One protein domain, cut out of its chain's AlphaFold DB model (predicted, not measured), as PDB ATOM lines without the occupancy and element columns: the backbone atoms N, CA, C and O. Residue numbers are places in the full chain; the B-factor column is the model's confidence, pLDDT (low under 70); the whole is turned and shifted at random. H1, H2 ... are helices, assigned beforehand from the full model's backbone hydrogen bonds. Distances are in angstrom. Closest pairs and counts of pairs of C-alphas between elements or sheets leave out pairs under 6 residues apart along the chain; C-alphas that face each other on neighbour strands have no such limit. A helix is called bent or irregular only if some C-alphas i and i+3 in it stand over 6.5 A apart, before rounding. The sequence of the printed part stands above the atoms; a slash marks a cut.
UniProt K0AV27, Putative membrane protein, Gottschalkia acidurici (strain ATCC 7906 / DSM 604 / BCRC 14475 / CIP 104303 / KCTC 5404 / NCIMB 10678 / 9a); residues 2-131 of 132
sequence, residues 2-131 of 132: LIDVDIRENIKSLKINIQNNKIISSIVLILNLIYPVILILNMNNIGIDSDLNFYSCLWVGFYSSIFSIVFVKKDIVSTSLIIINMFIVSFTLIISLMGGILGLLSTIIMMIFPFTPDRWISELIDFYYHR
ATOM      1  N   LEU A   2     106.905 136.692 215.183       62.69
ATOM      2  CA  LEU A   2     107.524 136.295 216.470       62.69
ATOM      3  C   LEU A   2     108.987 135.813 216.336       62.69
ATOM      4  O   LEU A   2     109.843 136.252 217.090       62.69
ATOM      5  N   ILE A   3     109.296 135.013 215.308       67.81
ATOM      6  CA  ILE A   3     110.653 134.478 215.058       67.81
ATOM      7  C   ILE A   3     111.691 135.596 214.816       67.81
ATOM      8  O   ILE A   3     112.832 135.496 215.259       67.81
ATOM      9  N   ASP A   4     111.299 136.697 214.165       74.56
ATOM     10  CA  ASP A   4     112.190 137.845 213.913       74.56
ATOM     11  C   ASP A   4     112.549 138.628 215.184       74.56
ATOM     12  O   ASP A   4     113.603 139.270 215.245       74.56
ATOM     13  N   VAL A   5     111.675 138.607 216.195       78.62
ATOM     14  CA  VAL A   5     111.909 139.301 217.469       78.62
ATOM     15  C   VAL A   5     112.949 138.537 218.287       78.62
ATOM     16  O   VAL A   5     113.940 139.142 218.697       78.62
ATOM     17  N   ASP A   6     112.808 137.214 218.396       83.25
ATOM     18  CA  ASP A   6     113.758 136.354 219.118       83.25
ATOM     19  C   ASP A   6     115.167 136.402 218.502       83.25
ATOM     20  O   ASP A   6     116.171 136.514 219.210       83.25
ATOM     21  N   ILE A   7     115.268 136.395 217.166       86.44
ATOM     22  CA  ILE A   7     116.559 136.522 216.469       86.44
ATOM     23  C   ILE A   7     117.214 137.875 216.782       86.44
ATOM     24  O   ILE A   7     118.413 137.944 217.064       86.44
ATOM     25  N   ARG A   8     116.441 138.967 216.768       85.12
ATOM     26  CA  ARG A   8     116.960 140.313 217.047       85.12
ATOM     27  C   ARG A   8     117.457 140.446 218.486       85.12
ATOM     28  O   ARG A   8     118.471 141.113 218.710       85.12
ATOM     29  N   GLU A   9     116.762 139.855 219.451       86.56
ATOM     30  CA  GLU A   9     117.181 139.873 220.855       86.56
ATOM     31  C   GLU A   9     118.450 139.052 221.084       86.56
ATOM     32  O   GLU A   9     119.388 139.553 221.710       86.56
ATOM     33  N   ASN A  10     118.546 137.870 220.471       89.00
ATOM     34  CA  ASN A  10     119.749 137.038 220.517       89.00
ATOM     35  C   ASN A  10     120.973 137.735 219.901       89.00
ATOM     36  O   ASN A  10     122.070 137.682 220.454       89.00
ATOM     37  N   ILE A  11     120.808 138.458 218.789       87.81
ATOM     38  CA  ILE A  11     121.907 139.233 218.188       87.81
ATOM     39  C   ILE A  11     122.343 140.380 219.110       87.81
ATOM     40  O   ILE A  11     123.539 140.648 219.251       87.81
ATOM     41  N   LYS A  12     121.395 141.073 219.754       87.00
ATOM     42  CA  LYS A  12     121.715 142.159 220.692       87.00
ATOM     43  C   LYS A  12     122.468 141.645 221.918       87.00
ATOM     44  O   LYS A  12     123.458 142.266 222.301       87.00
ATOM     45  N   SER A  13     122.029 140.538 222.514       87.88
ATOM     46  CA  SER A  13     122.687 139.954 223.687       87.88
ATOM     47  C   SER A  13     124.101 139.467 223.352       87.88
ATOM     48  O   SER A  13     125.040 139.776 224.087       87.88
ATOM     49  N   LEU A  14     124.291 138.831 222.189       86.62
ATOM     50  CA  LEU A  14     125.615 138.465 221.673       86.62
ATOM     51  C   LEU A  14     126.513 139.689 221.485       86.62
ATOM     52  O   LEU A  14     127.657 139.688 221.939       86.62
ATOM     53  N   LYS A  15     125.998 140.760 220.872       85.12
ATOM     54  CA  LYS A  15     126.758 142.000 220.676       85.12
ATOM     55  C   LYS A  15     127.209 142.604 222.005       85.12
ATOM     56  O   LYS A  15     128.366 142.997 222.126       85.12
ATOM     57  N   ILE A  16     126.322 142.657 222.998       84.31
ATOM     58  CA  ILE A  16     126.639 143.172 224.337       84.31
ATOM     59  C   ILE A  16     127.711 142.303 225.003       84.31
ATOM     60  O   ILE A  16     128.671 142.840 225.550       84.31
ATOM     61  N   ASN A  17     127.604 140.976 224.906       87.06
ATOM     62  CA  ASN A  17     128.599 140.061 225.466       87.06
ATOM     63  C   ASN A  17     129.981 140.247 224.832       87.06
ATOM     64  O   ASN A  17     130.981 140.274 225.548       87.06
ATOM     65  N   ILE A  18     130.047 140.428 223.510       83.50
ATOM     66  CA  ILE A  18     131.313 140.667 222.810       83.50
ATOM     67  C   ILE A  18     131.894 142.036 223.189       83.50
ATOM     68  O   ILE A  18     133.077 142.122 223.501       83.50
ATOM     69  N   GLN A  19     131.071 143.088 223.239       83.62
ATOM     70  CA  GLN A  19     131.523 144.434 223.618       83.62
ATOM     71  C   GLN A  19     131.966 144.534 225.083       83.62
ATOM     72  O   GLN A  19     132.833 145.341 225.417       83.62
ATOM     73  N   ASN A  20     131.398 143.707 225.961       84.38
ATOM     74  CA  ASN A  20     131.801 143.618 227.363       84.38
ATOM     75  C   ASN A  20     133.054 142.754 227.567       84.38
ATOM     76  O   ASN A  20     133.641 142.771 228.653       84.38
ATOM     77  N   ASN A  21     133.493 142.008 226.547       88.81
ATOM     78  CA  ASN A  21     134.706 141.215 226.626       88.81
ATOM     79  C   ASN A  21     135.941 142.126 226.552       88.81
ATOM     80  O   ASN A  21     136.366 142.574 225.484       88.81
ATOM     81  N   LYS A  22     136.547 142.364 227.719       86.56
ATOM     82  CA  LYS A  22     137.735 143.214 227.864       86.56
ATOM     83  C   LYS A  22     138.909 142.750 227.002       86.56
ATOM     84  O   LYS A  22     139.610 143.599 226.473       86.56
ATOM     85  N   ILE A  23     139.096 141.440 226.825       89.88
ATOM     86  CA  ILE A  23     140.216 140.893 226.044       89.88
ATOM     87  C   ILE A  23     140.080 141.306 224.578       89.88
ATOM     88  O   ILE A  23     141.025 141.834 223.997       89.88
ATOM     89  N   ILE A  24     138.888 141.131 224.000       88.56
ATOM     90  CA  ILE A  24     138.611 141.512 222.607       88.56
ATOM     91  C   ILE A  24     138.797 143.020 222.432       88.56
ATOM     92  O   ILE A  24     139.485 143.452 221.510       88.56
ATOM     93  N   SER A  25     138.244 143.816 223.351       88.31
ATOM     94  CA  SER A  25     138.383 145.273 223.314       88.31
ATOM     95  C   SER A  25     139.853 145.714 223.361       88.31
ATOM     96  O   SER A  25     140.287 146.516 222.535       88.31
ATOM     97  N   SER A  26     140.655 145.133 224.259       89.69
ATOM     98  CA  SER A  26     142.089 145.423 224.361       89.69
ATOM     99  C   SER A  26     142.859 145.052 223.094       89.69
ATOM    100  O   SER A  26     143.668 145.855 222.637       89.69
ATOM    101  N   ILE A  27     142.594 143.887 222.493       92.56
ATOM    102  CA  ILE A  27     143.248 143.471 221.242       92.56
ATOM    103  C   ILE A  27     142.945 144.475 220.122       92.56
ATOM    104  O   ILE A  27     143.856 144.913 219.424       92.56
ATOM    105  N   VAL A  28     141.684 144.888 219.973       91.62
ATOM    106  CA  VAL A  28     141.281 145.840 218.928       91.62
ATOM    107  C   VAL A  28     141.885 147.230 219.154       91.62
ATOM    108  O   VAL A  28     142.315 147.878 218.201       91.62
ATOM    109  N   LEU A  29     141.976 147.688 220.407       91.25
ATOM    110  CA  LEU A  29     142.640 148.951 220.736       91.25
ATOM    111  C   LEU A  29     144.142 148.911 220.425       91.25
ATOM    112  O   LEU A  29     144.668 149.882 219.887       91.25
ATOM    113  N   ILE A  30     144.816 147.790 220.700       92.88
ATOM    114  CA  ILE A  30     146.224 147.597 220.327       92.88
ATOM    115  C   ILE A  30     146.373 147.619 218.803       92.88
ATOM    116  O   ILE A  30     147.219 148.351 218.298       92.88
ATOM    117  N   LEU A  31     145.520 146.899 218.062       92.44
ATOM    118  CA  LEU A  31     145.528 146.907 216.593       92.44
ATOM    119  C   LEU A  31     145.383 148.325 216.021       92.44
ATOM    120  O   LEU A  31     146.079 148.674 215.071       92.44
ATOM    121  N   ASN A  32     144.542 149.167 216.627       91.81
ATOM    122  CA  ASN A  32     144.384 150.562 216.211       91.81
ATOM    123  C   ASN A  32     145.639 151.421 216.395       91.81
ATOM    124  O   ASN A  32     145.764 152.430 215.707       91.81
ATOM    125  N   LEU A  33     146.537 151.054 217.310       92.94
ATOM    126  CA  LEU A  33     147.789 151.771 217.549       92.94
ATOM    127  C   LEU A  33     148.919 151.314 216.623       92.94
ATOM    128  O   LEU A  33     149.858 152.074 216.412       92.94
ATOM    129  N   ILE A  34     148.828 150.112 216.046       91.56
ATOM    130  CA  ILE A  34     149.880 149.562 215.179       91.56
ATOM    131  C   ILE A  34     150.123 150.477 213.978       91.56
ATOM    132  O   ILE A  34     151.262 150.854 213.717       91.56
ATOM    133  N   TYR A  35     149.070 150.878 213.268       89.56
ATOM    134  CA  TYR A  35     149.221 151.644 212.032       89.56
ATOM    135  C   TYR A  35     149.825 153.054 212.238       89.56
ATOM    136  O   TYR A  35     150.797 153.382 211.553       89.56
ATOM    137  N   PRO A  36     149.378 153.865 213.221       90.12
ATOM    138  CA  PRO A  36     150.035 155.129 213.555       90.12
ATOM    139  C   PRO A  36     151.494 154.958 213.994       90.12
ATOM    140  O   PRO A  36     152.340 155.780 213.647       90.12
ATOM    141  N   VAL A  37     151.813 153.890 214.731       90.75
ATOM    142  CA  VAL A  37     153.194 153.597 215.146       90.75
ATOM    143  C   VAL A  37     154.067 153.266 213.935       90.75
ATOM    144  O   VAL A  37     155.160 153.815 213.814       90.75
ATOM    145  N   ILE A  38     153.577 152.442 213.006       88.81
ATOM    146  CA  ILE A  38     154.285 152.110 211.760       88.81
ATOM    147  C   ILE A  38     154.545 153.365 210.924       88.81
ATOM    148  O   ILE A  38     155.639 153.503 210.376       88.81
ATOM    149  N   LEU A  39     153.588 154.297 210.848       87.75
ATOM    150  CA  LEU A  39     153.795 155.585 210.183       87.75
ATOM    151  C   LEU A  39     154.966 156.350 210.816       87.75
ATOM    152  O   LEU A  39     155.876 156.770 210.108       87.75
ATOM    153  N   ILE A  40     154.967 156.506 212.143       88.56
ATOM    154  CA  ILE A  40     156.016 157.248 212.863       88.56
ATOM    155  C   ILE A  40     157.388 156.594 212.672       88.56
ATOM    156  O   ILE A  40     158.376 157.293 212.455       88.56
ATOM    157  N   LEU A  41     157.464 155.264 212.742       87.69
ATOM    158  CA  LEU A  41     158.711 154.527 212.539       87.69
ATOM    159  C   LEU A  41     159.247 154.704 211.111       87.69
ATOM    160  O   LEU A  41     160.425 155.026 210.950       87.69
ATOM    161  N   ASN A  42     158.376 154.589 210.100       83.25
ATOM    162  CA  ASN A  42     158.734 154.830 208.699       83.25
ATOM    163  C   ASN A  42     159.216 156.272 208.474       83.25
ATOM    164  O   ASN A  42     160.248 156.476 207.845       83.25
ATOM    165  N   MET A  43     158.534 157.280 209.033       82.62
ATOM    166  CA  MET A  43     158.944 158.685 208.870       82.62
ATOM    167  C   MET A  43     160.297 159.008 209.520       82.62
ATOM    168  O   MET A  43     160.973 159.937 209.082       82.62
ATOM    169  N   ASN A  44     160.708 158.256 210.544       85.06
ATOM    170  CA  ASN A  44     161.995 158.441 211.217       85.06
ATOM    171  C   ASN A  44     163.106 157.519 210.682       85.06
ATOM    172  O   ASN A  44     164.200 157.517 211.242       85.06
ATOM    173  N   ASN A  45     162.848 156.736 209.623       76.50
ATOM    174  CA  ASN A  45     163.765 155.716 209.096       76.50
ATOM    175  C   ASN A  45     164.261 154.724 210.171       76.50
ATOM    176  O   ASN A  45     165.370 154.192 210.082       76.50
ATOM    177  N   ILE A  46     163.461 154.485 211.214       74.50
ATOM    178  CA  ILE A  46     163.830 153.583 212.305       74.50
ATOM    179  C   ILE A  46     163.454 152.162 211.892       74.50
ATOM    180  O   ILE A  46     162.317 151.743 212.084       74.50
ATOM    181  N   GLY A  47     164.437 151.437 211.349       58.09
ATOM    182  CA  GLY A  47     164.547 149.977 211.444       58.09
ATOM    183  C   GLY A  47     163.309 149.177 211.057       58.09
ATOM    184  O   GLY A  47     162.943 148.244 211.768       58.09
ATOM    185  N   ILE A  48     162.677 149.528 209.944       55.81
ATOM    186  CA  ILE A  48     161.721 148.647 209.298       55.81
ATOM    187  C   ILE A  48     162.380 148.193 207.999       55.81
ATOM    188  O   ILE A  48     162.661 149.021 207.133       55.81
ATOM    189  N   ASP A  49     162.701 146.900 207.909       57.41
ATOM    190  CA  ASP A  49     163.174 146.279 206.670       57.41
ATOM    191  C   ASP A  49     162.258 146.686 205.507       57.41
ATOM    192  O   ASP A  49     161.061 146.908 205.706       57.41
ATOM    193  N   SER A  50     162.804 146.763 204.290       58.81
ATOM    194  CA  SER A  50     162.108 147.210 203.066       58.81
ATOM    195  C   SER A  50     160.732 146.576 202.830       58.81
ATOM    196  O   SER A  50     159.927 147.113 202.072       58.81
ATOM    197  N   ASP A  51     160.475 145.439 203.472       58.41
ATOM    198  CA  ASP A  51     159.284 144.620 203.314       58.41
ATOM    199  C   ASP A  51     158.099 145.084 204.184       58.41
ATOM    200  O   ASP A  51     156.953 144.818 203.832       58.41
ATOM    201  N   LEU A  52     158.328 145.818 205.282       65.00
ATOM    202  CA  LEU A  52     157.261 146.385 206.129       65.00
ATOM    203  C   LEU A  52     157.018 147.865 205.784       65.00
ATOM    204  O   LEU A  52     156.961 148.758 206.629       65.00
ATOM    205  N   ASN A  53     156.841 148.139 204.495       73.19
ATOM    206  CA  ASN A  53     156.507 149.476 204.020       73.19
ATOM    207  C   ASN A  53     155.180 149.951 204.642       73.19
ATOM    208  O   ASN A  53     154.224 149.182 204.753       73.19
ATOM    209  N   PHE A  54     155.090 151.231 205.000       80.56
ATOM    210  CA  PHE A  54     153.867 151.880 205.481       80.56
ATOM    211  C   PHE A  54     152.626 151.531 204.634       80.56
ATOM    212  O   PHE A  54     151.567 151.218 205.183       80.56
ATOM    213  N   TYR A  55     152.781 151.493 203.307       80.88
ATOM    214  CA  TYR A  55     151.713 151.139 202.366       80.88
ATOM    215  C   TYR A  55     151.218 149.692 202.515       80.88
ATOM    216  O   TYR A  55     150.013 149.453 202.471       80.88
ATOM    217  N   SER A  56     152.111 148.739 202.801       79.19
ATOM    218  CA  SER A  56     151.754 147.324 202.990       79.19
ATOM    219  C   SER A  56     150.859 147.082 204.215       79.19
ATOM    220  O   SER A  56     150.187 146.055 204.315       79.19
ATOM    221  N   CYS A  57     150.828 148.033 205.154       86.75
ATOM    222  CA  CYS A  57     150.066 147.962 206.399       86.75
ATOM    223  C   CYS A  57     148.790 148.820 206.393       86.75
ATOM    224  O   CYS A  57     148.118 148.904 207.421       86.75
ATOM    225  N   LEU A  58     148.413 149.416 205.255       89.31
ATOM    226  CA  LEU A  58     147.178 150.203 205.099       89.31
ATOM    227  C   LEU A  58     145.927 149.448 205.555       89.31
ATOM    228  O   LEU A  58     145.062 150.007 206.238       89.31
ATOM    229  N   TRP A  59     145.851 148.162 205.216       90.44
ATOM    230  CA  TRP A  59     144.756 147.292 205.628       90.44
ATOM    231  C   TRP A  59     144.632 147.211 207.156       90.44
ATOM    232  O   TRP A  59     143.516 147.141 207.664       90.44
ATOM    233  N   VAL A  60     145.738 147.284 207.914       91.19
ATOM    234  CA  VAL A  60     145.709 147.228 209.385       91.19
ATOM    235  C   VAL A  60     144.910 148.404 209.928       91.19
ATOM    236  O   VAL A  60     143.965 148.182 210.680       91.19
ATOM    237  N   GLY A  61     145.228 149.633 209.505       91.00
ATOM    238  CA  GLY A  61     144.513 150.836 209.947       91.00
ATOM    239  C   GLY A  61     143.041 150.853 209.520       91.00
ATOM    240  O   GLY A  61     142.174 151.310 210.272       91.00
ATOM    241  N   PHE A  62     142.737 150.312 208.338       91.88
ATOM    242  CA  PHE A  62     141.367 150.195 207.839       91.88
ATOM    243  C   PHE A  62     140.543 149.178 208.647       91.88
ATOM    244  O   PHE A  62     139.501 149.518 209.216       91.88
ATOM    245  N   TYR A  63     141.024 147.938 208.766       92.44
ATOM    246  CA  TYR A  63     140.299 146.869 209.452       92.44
ATOM    247  C   TYR A  63     140.252 147.057 210.966       92.44
ATOM    248  O   TYR A  63     139.220 146.770 211.572       92.44
ATOM    249  N   SER A  64     141.303 147.597 211.593       92.94
ATOM    250  CA  SER A  64     141.278 147.913 213.026       92.94
ATOM    251  C   SER A  64     140.193 148.944 213.352       92.94
ATOM    252  O   SER A  64     139.484 148.805 214.351       92.94
ATOM    253  N   SER A  65     139.987 149.925 212.466       93.38
ATOM    254  CA  SER A  65     138.931 150.930 212.601       93.38
ATOM    255  C   SER A  65     137.540 150.301 212.496       93.38
ATOM    256  O   SER A  65     136.673 150.580 213.329       93.38
ATOM    257  N   ILE A  66     137.330 149.389 211.539       93.12
ATOM    258  CA  ILE A  66     136.074 148.630 211.407       93.12
ATOM    259  C   ILE A  66     135.827 147.772 212.651       93.12
ATOM    260  O   ILE A  66     134.740 147.818 213.231       93.12
ATOM    261  N   PHE A  67     136.831 147.023 213.111       92.88
ATOM    262  CA  PHE A  67     136.713 146.196 214.310       92.88
ATOM    263  C   PHE A  67     136.425 147.024 215.557       92.88
ATOM    264  O   PHE A  67     135.626 146.601 216.388       92.88
ATOM    265  N   SER A  68     136.991 148.225 215.666       91.62
ATOM    266  CA  SER A  68     136.694 149.151 216.760       91.62
ATOM    267  C   SER A  68     135.221 149.561 216.767       91.62
ATOM    268  O   SER A  68     134.562 149.507 217.800       91.62
ATOM    269  N   ILE A  69     134.652 149.865 215.598       91.06
ATOM    270  CA  ILE A  69     133.230 150.226 215.469       91.06
ATOM    271  C   ILE A  69     132.306 149.061 215.865       91.06
ATOM    272  O   ILE A  69     131.233 149.286 216.436       91.06
ATOM    273  N   VAL A  70     132.694 147.824 215.543       88.62
ATOM    274  CA  VAL A  70     131.862 146.630 215.761       88.62
ATOM    275  C   VAL A  70     131.986 146.107 217.193       88.62
ATOM    276  O   VAL A  70     130.970 145.872 217.859       88.62
ATOM    277  N   PHE A  71     133.217 145.933 217.670       87.56
ATOM    278  CA  PHE A  71     133.537 145.156 218.867       87.56
ATOM    279  C   PHE A  71     133.904 145.998 220.086       87.56
ATOM    280  O   PHE A  71     133.801 145.497 221.202       87.56
ATOM    281  N   VAL A  72     134.292 147.261 219.910       88.12
ATOM    282  CA  VAL A  72     134.660 148.134 221.028       88.12
ATOM    283  C   VAL A  72     133.470 149.014 221.400       88.12
ATOM    284  O   VAL A  72     132.740 149.533 220.550       88.12
ATOM    285  N   LYS A  73     133.228 149.166 222.705       85.12
ATOM    286  CA  LYS A  73     132.230 150.114 223.195       85.12
ATOM    287  C   LYS A  73     132.692 151.526 222.842       85.12
ATOM    288  O   LYS A  73     133.805 151.906 223.179       85.12
ATOM    289  N   LYS A  74     131.809 152.306 222.218       83.75
ATOM    290  CA  LYS A  74     132.095 153.698 221.865       83.75
ATOM    291  C   LYS A  74     132.397 154.507 223.122       83.75
ATOM    292  O   LYS A  74     131.518 154.732 223.954       83.75
ATOM    293  N   ASP A  75     133.633 154.948 223.218       87.56
ATOM    294  CA  ASP A  75     134.140 155.892 224.200       87.56
ATOM    295  C   ASP A  75     135.046 156.908 223.487       87.56
ATOM    296  O   ASP A  75     135.288 156.820 222.278       87.56
ATOM    297  N   ILE A  76     135.509 157.920 224.216       90.00
ATOM    298  CA  ILE A  76     136.324 158.995 223.633       90.00
ATOM    299  C   ILE A  76     137.633 158.435 223.055       90.00
ATOM    300  O   ILE A  76     138.064 158.881 221.995       90.00
ATOM    301  N   VAL A  77     138.227 157.431 223.709       89.81
ATOM    302  CA  VAL A  77     139.512 156.835 223.313       89.81
ATOM    303  C   VAL A  77     139.379 156.002 222.036       89.81
ATOM    304  O   VAL A  77     140.127 156.201 221.086       89.81
ATOM    305  N   SER A  78     138.407 155.092 221.963       89.75
ATOM    306  CA  SER A  78     138.157 154.304 220.748       89.75
ATOM    307  C   SER A  78     137.782 155.196 219.568       89.75
ATOM    308  O   SER A  78     138.236 154.961 218.449       89.75
ATOM    309  N   THR A  79     137.002 156.252 219.816       92.50
ATOM    310  CA  THR A  79     136.599 157.206 218.779       92.50
ATOM    311  C   THR A  79     137.790 158.010 218.263       92.50
ATOM    312  O   THR A  79     137.937 158.154 217.051       92.50
ATOM    313  N   SER A  80     138.668 158.502 219.144       93.12
ATOM    314  CA  SER A  80     139.855 159.248 218.720       93.12
ATOM    315  C   SER A  80     140.818 158.377 217.912       93.12
ATOM    316  O   SER A  80     141.313 158.826 216.882       93.12
ATOM    317  N   LEU A  81     141.013 157.113 218.302       93.25
ATOM    318  CA  LEU A  81     141.838 156.160 217.554       93.25
ATOM    319  C   LEU A  81     141.294 155.887 216.146       93.25
ATOM    320  O   LEU A  81     142.064 155.880 215.188       93.25
ATOM    321  N   ILE A  82     139.974 155.719 216.004       93.81
ATOM    322  CA  ILE A  82     139.334 155.577 214.686       93.81
ATOM    323  C   ILE A  82     139.590 156.827 213.838       93.81
ATOM    324  O   ILE A  82     139.960 156.711 212.674       93.81
ATOM    325  N   ILE A  83     139.417 158.024 214.408       94.56
ATOM    326  CA  ILE A  83     139.632 159.286 213.685       94.56
ATOM    327  C   ILE A  83     141.085 159.407 213.218       94.56
ATOM    328  O   ILE A  83     141.315 159.767 212.067       94.56
ATOM    329  N   ILE A  84     142.053 159.072 214.075       94.25
ATOM    330  CA  ILE A  84     143.479 159.093 213.726       94.25
ATOM    331  C   ILE A  84     143.756 158.136 212.561       94.25
ATOM    332  O   ILE A  84     144.358 158.546 211.572       94.25
ATOM    333  N   ASN A  85     143.269 156.893 212.625       93.62
ATOM    334  CA  ASN A  85     143.459 155.932 211.537       93.62
ATOM    335  C   ASN A  85     142.815 156.399 210.230       93.62
ATOM    336  O   ASN A  85     143.464 156.380 209.186       93.62
ATOM    337  N   MET A  86     141.576 156.889 210.280       92.44
ATOM    338  CA  MET A  86     140.885 157.414 209.099       92.44
ATOM    339  C   MET A  86     141.593 158.639 208.513       92.44
ATOM    340  O   MET A  86     141.651 158.782 207.291       92.44
ATOM    341  N   PHE A  87     142.162 159.500 209.357       93.69
ATOM    342  CA  PHE A  87     142.961 160.639 208.915       93.69
ATOM    343  C   PHE A  87     144.225 160.181 208.184       93.69
ATOM    344  O   PHE A  87     144.476 160.639 207.073       93.69
ATOM    345  N   ILE A  88     144.975 159.233 208.752       92.88
ATOM    346  CA  ILE A  88     146.189 158.695 208.123       92.88
ATOM    347  C   ILE A  88     145.852 158.003 206.796       92.88
ATOM    348  O   ILE A  88     146.523 158.246 205.794       92.88
ATOM    349  N   VAL A  89     144.799 157.180 206.748       91.75
ATOM    350  CA  VAL A  89     144.350 156.515 205.509       91.75
ATOM    351  C   VAL A  89     143.969 157.549 204.448       91.75
ATOM    352  O   VAL A  89     144.421 157.460 203.309       91.75
ATOM    353  N   SER A  90     143.203 158.577 204.823       91.19
ATOM    354  CA  SER A  90     142.797 159.646 203.900       91.19
ATOM    355  C   SER A  90     143.997 160.440 203.385       91.19
ATOM    356  O   SER A  90     144.092 160.721 202.194       91.19
ATOM    357  N   PHE A  91     144.947 160.758 204.265       91.12
ATOM    358  CA  PHE A  91     146.192 161.420 203.893       91.12
ATOM    359  C   PHE A  91     147.017 160.570 202.917       91.12
ATOM    360  O   PHE A  91     147.514 161.079 201.914       91.12
ATOM    361  N   THR A  92     147.083 159.259 203.149       90.00
ATOM    362  CA  THR A  92     147.781 158.308 202.268       90.00
ATOM    363  C   THR A  92     147.131 158.241 200.889       90.00
ATOM    364  O   THR A  92     147.828 158.260 199.875       90.00
ATOM    365  N   LEU A  93     145.796 158.239 200.834       89.69
ATOM    366  CA  LEU A  93     145.050 158.301 199.577       89.69
ATOM    367  C   LEU A  93     145.344 159.598 198.810       89.69
ATOM    368  O   LEU A  93     145.558 159.546 197.601       89.69
ATOM    369  N   ILE A  94     145.440 160.745 199.490       89.31
ATOM    370  CA  ILE A  94     145.811 162.022 198.856       89.31
ATOM    371  C   ILE A  94     147.231 161.967 198.283       89.31
ATOM    372  O   ILE A  94     147.443 162.389 197.149       89.31
ATOM    373  N   ILE A  95     148.200 161.411 199.014       87.50
ATOM    374  CA  ILE A  95     149.565 161.236 198.491       87.50
ATOM    375  C   ILE A  95     149.557 160.302 197.277       87.50
ATOM    376  O   ILE A  95     150.225 160.579 196.284       87.50
ATOM    377  N   SER A  96     148.764 159.228 197.311       87.31
ATOM    378  CA  SER A  96     148.694 158.265 196.205       87.31
ATOM    379  C   SER A  96     148.207 158.876 194.887       87.31
ATOM    380  O   SER A  96     148.639 158.445 193.818       87.31
ATOM    381  N   LEU A  97     147.383 159.931 194.951       87.69
ATOM    382  CA  LEU A  97     146.942 160.694 193.780       87.69
ATOM    383  C   LEU A  97     148.099 161.401 193.060       87.69
ATOM    384  O   LEU A  97     147.979 161.664 191.865       87.69
ATOM    385  N   MET A  98     149.231 161.661 193.726       85.94
ATOM    386  CA  MET A  98     150.431 162.188 193.061       85.94
ATOM    387  C   MET A  98     151.016 161.191 192.049       85.94
ATOM    388  O   MET A  98     151.615 161.607 191.063       85.94
ATOM    389  N   GLY A  99     150.790 159.888 192.250       79.44
ATOM    390  CA  GLY A  99     151.101 158.829 191.284       79.44
ATOM    391  C   GLY A  99     150.022 158.628 190.209       79.44
ATOM    392  O   GLY A  99     150.059 157.644 189.473       79.44
ATOM    393  N   GLY A 100     149.030 159.523 190.130       87.56
ATOM    394  CA  GLY A 100     147.900 159.433 189.210       87.56
ATOM    395  C   GLY A 100     146.855 158.385 189.611       87.56
ATOM    396  O   GLY A 100     146.803 157.910 190.747       87.56
ATOM    397  N   ILE A 101     145.998 158.010 188.655       85.31
ATOM    398  CA  ILE A 101     144.888 157.065 188.882       85.31
ATOM    399  C   ILE A 101     145.384 155.673 189.317       85.31
ATOM    400  O   ILE A 101     144.720 154.993 190.095       85.31
ATOM    401  N   LEU A 102     146.570 155.269 188.846       82.25
ATOM    402  CA  LEU A 102     147.179 153.975 189.152       82.25
ATOM    403  C   LEU A 102     147.679 153.911 190.598       82.25
ATOM    404  O   LEU A 102     147.474 152.901 191.265       82.25
ATOM    405  N   GLY A 103     148.259 155.004 191.109       83.81
ATOM    406  CA  GLY A 103     148.646 155.112 192.516       83.81
ATOM    407  C   GLY A 103     147.441 154.996 193.451       83.81
ATOM    408  O   GLY A 103     147.478 154.243 194.429       83.81
ATOM    409  N   LEU A 104     146.335 155.660 193.102       87.00
ATOM    410  CA  LEU A 104     145.075 155.553 193.840       87.00
ATOM    411  C   LEU A 104     144.506 154.128 193.797       87.00
ATOM    412  O   LEU A 104     144.124 153.595 194.838       87.00
ATOM    413  N   LEU A 105     144.492 153.485 192.625       86.44
ATOM    414  CA  LEU A 105     144.016 152.107 192.484       86.44
ATOM    415  C   LEU A 105     144.857 151.132 193.320       86.44
ATOM    416  O   LEU A 105     144.297 150.336 194.071       86.44
ATOM    417  N   SER A 106     146.185 151.236 193.236       83.94
ATOM    418  CA  SER A 106     147.123 150.425 194.020       83.94
ATOM    419  C   SER A 106     146.860 150.561 195.524       83.94
ATOM    420  O   SER A 106     146.697 149.567 196.228       83.94
ATOM    421  N   THR A 107     146.689 151.795 196.000       88.44
ATOM    422  CA  THR A 107     146.426 152.091 197.417       88.44
ATOM    423  C   THR A 107     145.095 151.506 197.890       88.44
ATOM    424  O   THR A 107     145.013 150.960 198.990       88.44
ATOM    425  N   ILE A 108     144.049 151.558 197.057       88.44
ATOM    426  CA  ILE A 108     142.757 150.927 197.364       88.44
ATOM    427  C   ILE A 108     142.897 149.403 197.441       88.44
ATOM    428  O   ILE A 108     142.354 148.792 198.361       88.44
ATOM    429  N   ILE A 109     143.637 148.786 196.515       87.06
ATOM    430  CA  ILE A 109     143.882 147.338 196.530       87.06
ATOM    431  C   ILE A 109     144.636 146.943 197.808       87.06
ATOM    432  O   ILE A 109     144.187 146.034 198.501       87.06
ATOM    433  N   MET A 110     145.703 147.660 198.177       86.31
ATOM    434  CA  MET A 110     146.470 147.416 199.413       86.31
ATOM    435  C   MET A 110     145.649 147.627 200.692       86.31
ATOM    436  O   MET A 110     145.908 146.996 201.714       86.31
ATOM    437  N   MET A 111     144.650 148.512 200.653       89.38
ATOM    438  CA  MET A 111     143.739 148.744 201.774       89.38
ATOM    439  C   MET A 111     142.721 147.606 201.945       89.38
ATOM    440  O   MET A 111     142.381 147.259 203.076       89.38
ATOM    441  N   ILE A 112     142.225 147.034 200.841       88.25
ATOM    442  CA  ILE A 112     141.191 145.984 200.847       88.25
ATOM    443  C   ILE A 112     141.801 144.588 201.020       88.25
ATOM    444  O   ILE A 112     141.232 143.756 201.721       88.25
ATOM    445  N   PHE A 113     142.935 144.305 200.380       85.56
ATOM    446  CA  PHE A 113     143.521 142.967 200.351       85.56
ATOM    447  C   PHE A 113     144.745 142.884 201.269       85.56
ATOM    448  O   PHE A 113     145.833 143.331 200.886       85.56
ATOM    449  N   PRO A 114     144.601 142.298 202.473       81.62
ATOM    450  CA  PRO A 114     145.708 142.176 203.407       81.62
ATOM    451  C   PRO A 114     146.791 141.246 202.853       81.62
ATOM    452  O   PRO A 114     146.492 140.295 202.130       81.62
ATOM    453  N   PHE A 115     148.046 141.499 203.232       75.69
ATOM    454  CA  PHE A 115     149.215 140.686 202.854       75.69
ATOM    455  C   PHE A 115     149.478 140.577 201.344       75.69
ATOM    456  O   PHE A 115     150.188 139.672 200.911       75.69
ATOM    457  N   THR A 116     148.927 141.484 200.537       74.50
ATOM    458  CA  THR A 116     149.221 141.511 199.103       74.50
ATOM    459  C   THR A 116     150.615 142.098 198.890       74.50
ATOM    460  O   THR A 116     150.836 143.239 199.295       74.50
ATOM    461  N   PRO A 117     151.557 141.373 198.259       75.31
ATOM    462  CA  PRO A 117     152.866 141.931 197.949       75.31
ATOM    463  C   PRO A 117     152.728 143.086 196.956       75.31
ATOM    464  O   PRO A 117     152.070 142.930 195.925       75.31
ATOM    465  N   ASP A 118     153.421 144.199 197.203       71.50
ATOM    466  CA  ASP A 118     153.416 145.371 196.315       71.50
ATOM    467  C   ASP A 118     153.727 144.993 194.853       71.50
ATOM    468  O   ASP A 118     153.109 145.510 193.923       71.50
ATOM    469  N   ARG A 119     154.619 144.008 194.653       76.06
ATOM    470  CA  ARG A 119     154.998 143.480 193.330       76.06
ATOM    471  C   ARG A 119     153.825 142.903 192.541       76.06
ATOM    472  O   ARG A 119     153.741 143.101 191.335       76.06
ATOM    473  N   TRP A 120     152.910 142.203 193.207       80.50
ATOM    474  CA  TRP A 120     151.753 141.608 192.535       80.50
ATOM    475  C   TRP A 120     150.800 142.688 192.033       80.50
ATOM    476  O   TRP A 120     150.191 142.548 190.974       80.50
ATOM    477  N   ILE A 121     150.693 143.789 192.778       79.00
ATOM    478  CA  ILE A 121     149.851 144.922 192.404       79.00
ATOM    479  C   ILE A 121     150.471 145.666 191.220       79.00
ATOM    480  O   ILE A 121     149.750 145.985 190.275       79.00
ATOM    481  N   SER A 122     151.792 145.883 191.217       77.19
ATOM    482  CA  SER A 122     152.472 146.479 190.060       77.19
ATOM    483  C   SER A 122     152.344 145.618 188.802       77.19
ATOM    484  O   SER A 122     151.988 146.143 187.754       77.19
ATOM    485  N   GLU A 123     152.523 144.296 188.905       82.31
ATOM    486  CA  GLU A 123     152.378 143.380 187.762       82.31
ATOM    487  C   GLU A 123     150.949 143.374 187.195       82.31
ATOM    488  O   GLU A 123     150.755 143.355 185.978       82.31
ATOM    489  N   LEU A 124     149.935 143.427 188.064       80.19
ATOM    490  CA  LEU A 124     148.531 143.496 187.654       80.19
ATOM    491  C   LEU A 124     148.214 144.806 186.918       80.19
ATOM    492  O   LEU A 124     147.473 144.804 185.931       80.19
ATOM    493  N   ILE A 125     148.782 145.917 187.388       78.62
ATOM    494  CA  ILE A 125     148.633 147.231 186.760       78.62
ATOM    495  C   ILE A 125     149.319 147.256 185.386       78.62
ATOM    496  O   ILE A 125     148.686 147.657 184.407       78.62
ATOM    497  N   ASP A 126     150.556 146.767 185.290       80.12
ATOM    498  CA  ASP A 126     151.320 146.723 184.036       80.12
ATOM    499  C   ASP A 126     150.640 145.834 182.986       80.12
ATOM    500  O   ASP A 126     150.517 146.210 181.817       80.12
ATOM    501  N   PHE A 127     150.115 144.678 183.403       79.94
ATOM    502  CA  PHE A 127     149.344 143.791 182.532       79.94
ATOM    503  C   PHE A 127     148.104 144.474 181.940       79.94
ATOM    504  O   PHE A 127     147.778 144.261 180.770       79.94
ATOM    505  N   TYR A 128     147.401 145.286 182.734       76.19
ATOM    506  CA  TYR A 128     146.219 146.007 182.267       76.19
ATOM    507  C   TYR A 128     146.588 147.129 181.287       76.19
ATOM    508  O   TYR A 128     145.871 147.349 180.313       76.19
ATOM    509  N   TYR A 129     147.721 147.800 181.510       71.56
ATOM    510  CA  TYR A 129     148.175 148.915 180.677       71.56
ATOM    511  C   TYR A 129     148.726 148.464 179.317       71.56
ATOM    512  O   TYR A 129     148.481 149.119 178.313       71.56
ATOM    513  N   HIS A 130     149.424 147.325 179.253       72.56
ATOM    514  CA  HIS A 130     149.970 146.784 177.998       72.56
ATOM    515  C   HIS A 130     148.967 145.994 177.140       72.56
ATOM    516  O   HIS A 130     149.313 145.556 176.042       72.56
ATOM    517  N   ARG A 131     147.733 145.793 177.616       62.22
ATOM    518  CA  ARG A 131     146.639 145.184 176.837       62.22
ATOM    519  C   ARG A 131     145.712 146.197 176.154       62.22
ATOM    520  O   ARG A 131     144.821 145.754 175.428       62.22
TER     521      ARG A 131
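Overview. This is residues 2 to 131 of the 132 residues of the protein "Putative membrane protein" of Gottschalkia acidurici (strain ATCC 7906 / DSM 604 / BCRC 14475 / CIP 104303 / KCTC 5404 / NCIMB 10678 / 9a) (UniProt K0AV27). Three helices, H2, H3 and H4a, make an up-and-down bundle, each running against the one before it. H1 leads away from one end as an arm whose residues 2 to 14 stick out free; towards the other end H4 folds back sharply, so that its second arm H4b packs on H3, and H5 packs on H4b. The printed part has 130 residues with five named helices, H1 to H5 in that order, and no named strand: its class is all helix. It is loose, with a radius of gyration of the C-alphas of 18.3 A, and only just elongated, spanning 58 by 39 by 22 A.

Arrangement. Start with H1, residues 2 to 20, and H3, residues 54 to 71: they only just touch, with 3 pairs of C-alphas within 8 A, through residues 15 to 19 of H1 and residue 71 of H3 alone; the closest C-alphas, of Gln 19 and Phe 71, are 5.2 A apart. H2, residues 22 to 43, forms a helical hairpin with H3, at a shallow tilt of 24 degrees, opposite ways; look at the closest C-alphas, Asn 32 and Ser 64, 5.2 A apart. H3 is irregular, with C-alphas 56 and 59 7.5 A apart. H4, residues 76 to 112, was assigned as one helix by its hydrogen bonds but is bent: C-alphas 98 and 101 are 8.6 A apart, between arms H4a, residues 76 to 98, and H4b, residues 101 to 112. H3 and H4a form a helical hairpin, closest at the C-alphas of Ser 65 and Ile 82, 5.1 A. H4b touches H3 at a steep tilt of 48 degrees, closest at the C-alphas of Trp 59 and Met 111, 4.2 A. H5, residues 118 to 129, forms a helical hairpin with H4b, closest at the C-alphas of Ser 106 and Ile 121, 6.4 A, and is apart from H4a. Every O i to N i+4 pair is within hydrogen-bond range in H1, H4b and H5; in H2 it is 16 of 18, in H3 10 of 14, in H4a 18 of 19.

Along the chain. Find C-alpha 2 at (107.524, 136.295, 216.470); from there H1 runs 27.6 A to residue 20. H2 runs 32.4 A, and H3, from C-alpha 54 at (153.867, 151.880, 205.481), 25.3 A. H4a runs 33.8 A, H4b 16.7 A, and H5 16.9 A to C-alpha 129 at (148.175, 148.915, 180.677).

Size, cuts and confidence. The C-alphas farthest apart, of Leu 2 and Asn 45, are 60.0 A apart. The printed part has no cut and no long link. Look for pLDDT under 70 at residues 2 to 3, 47 to 52 and 131.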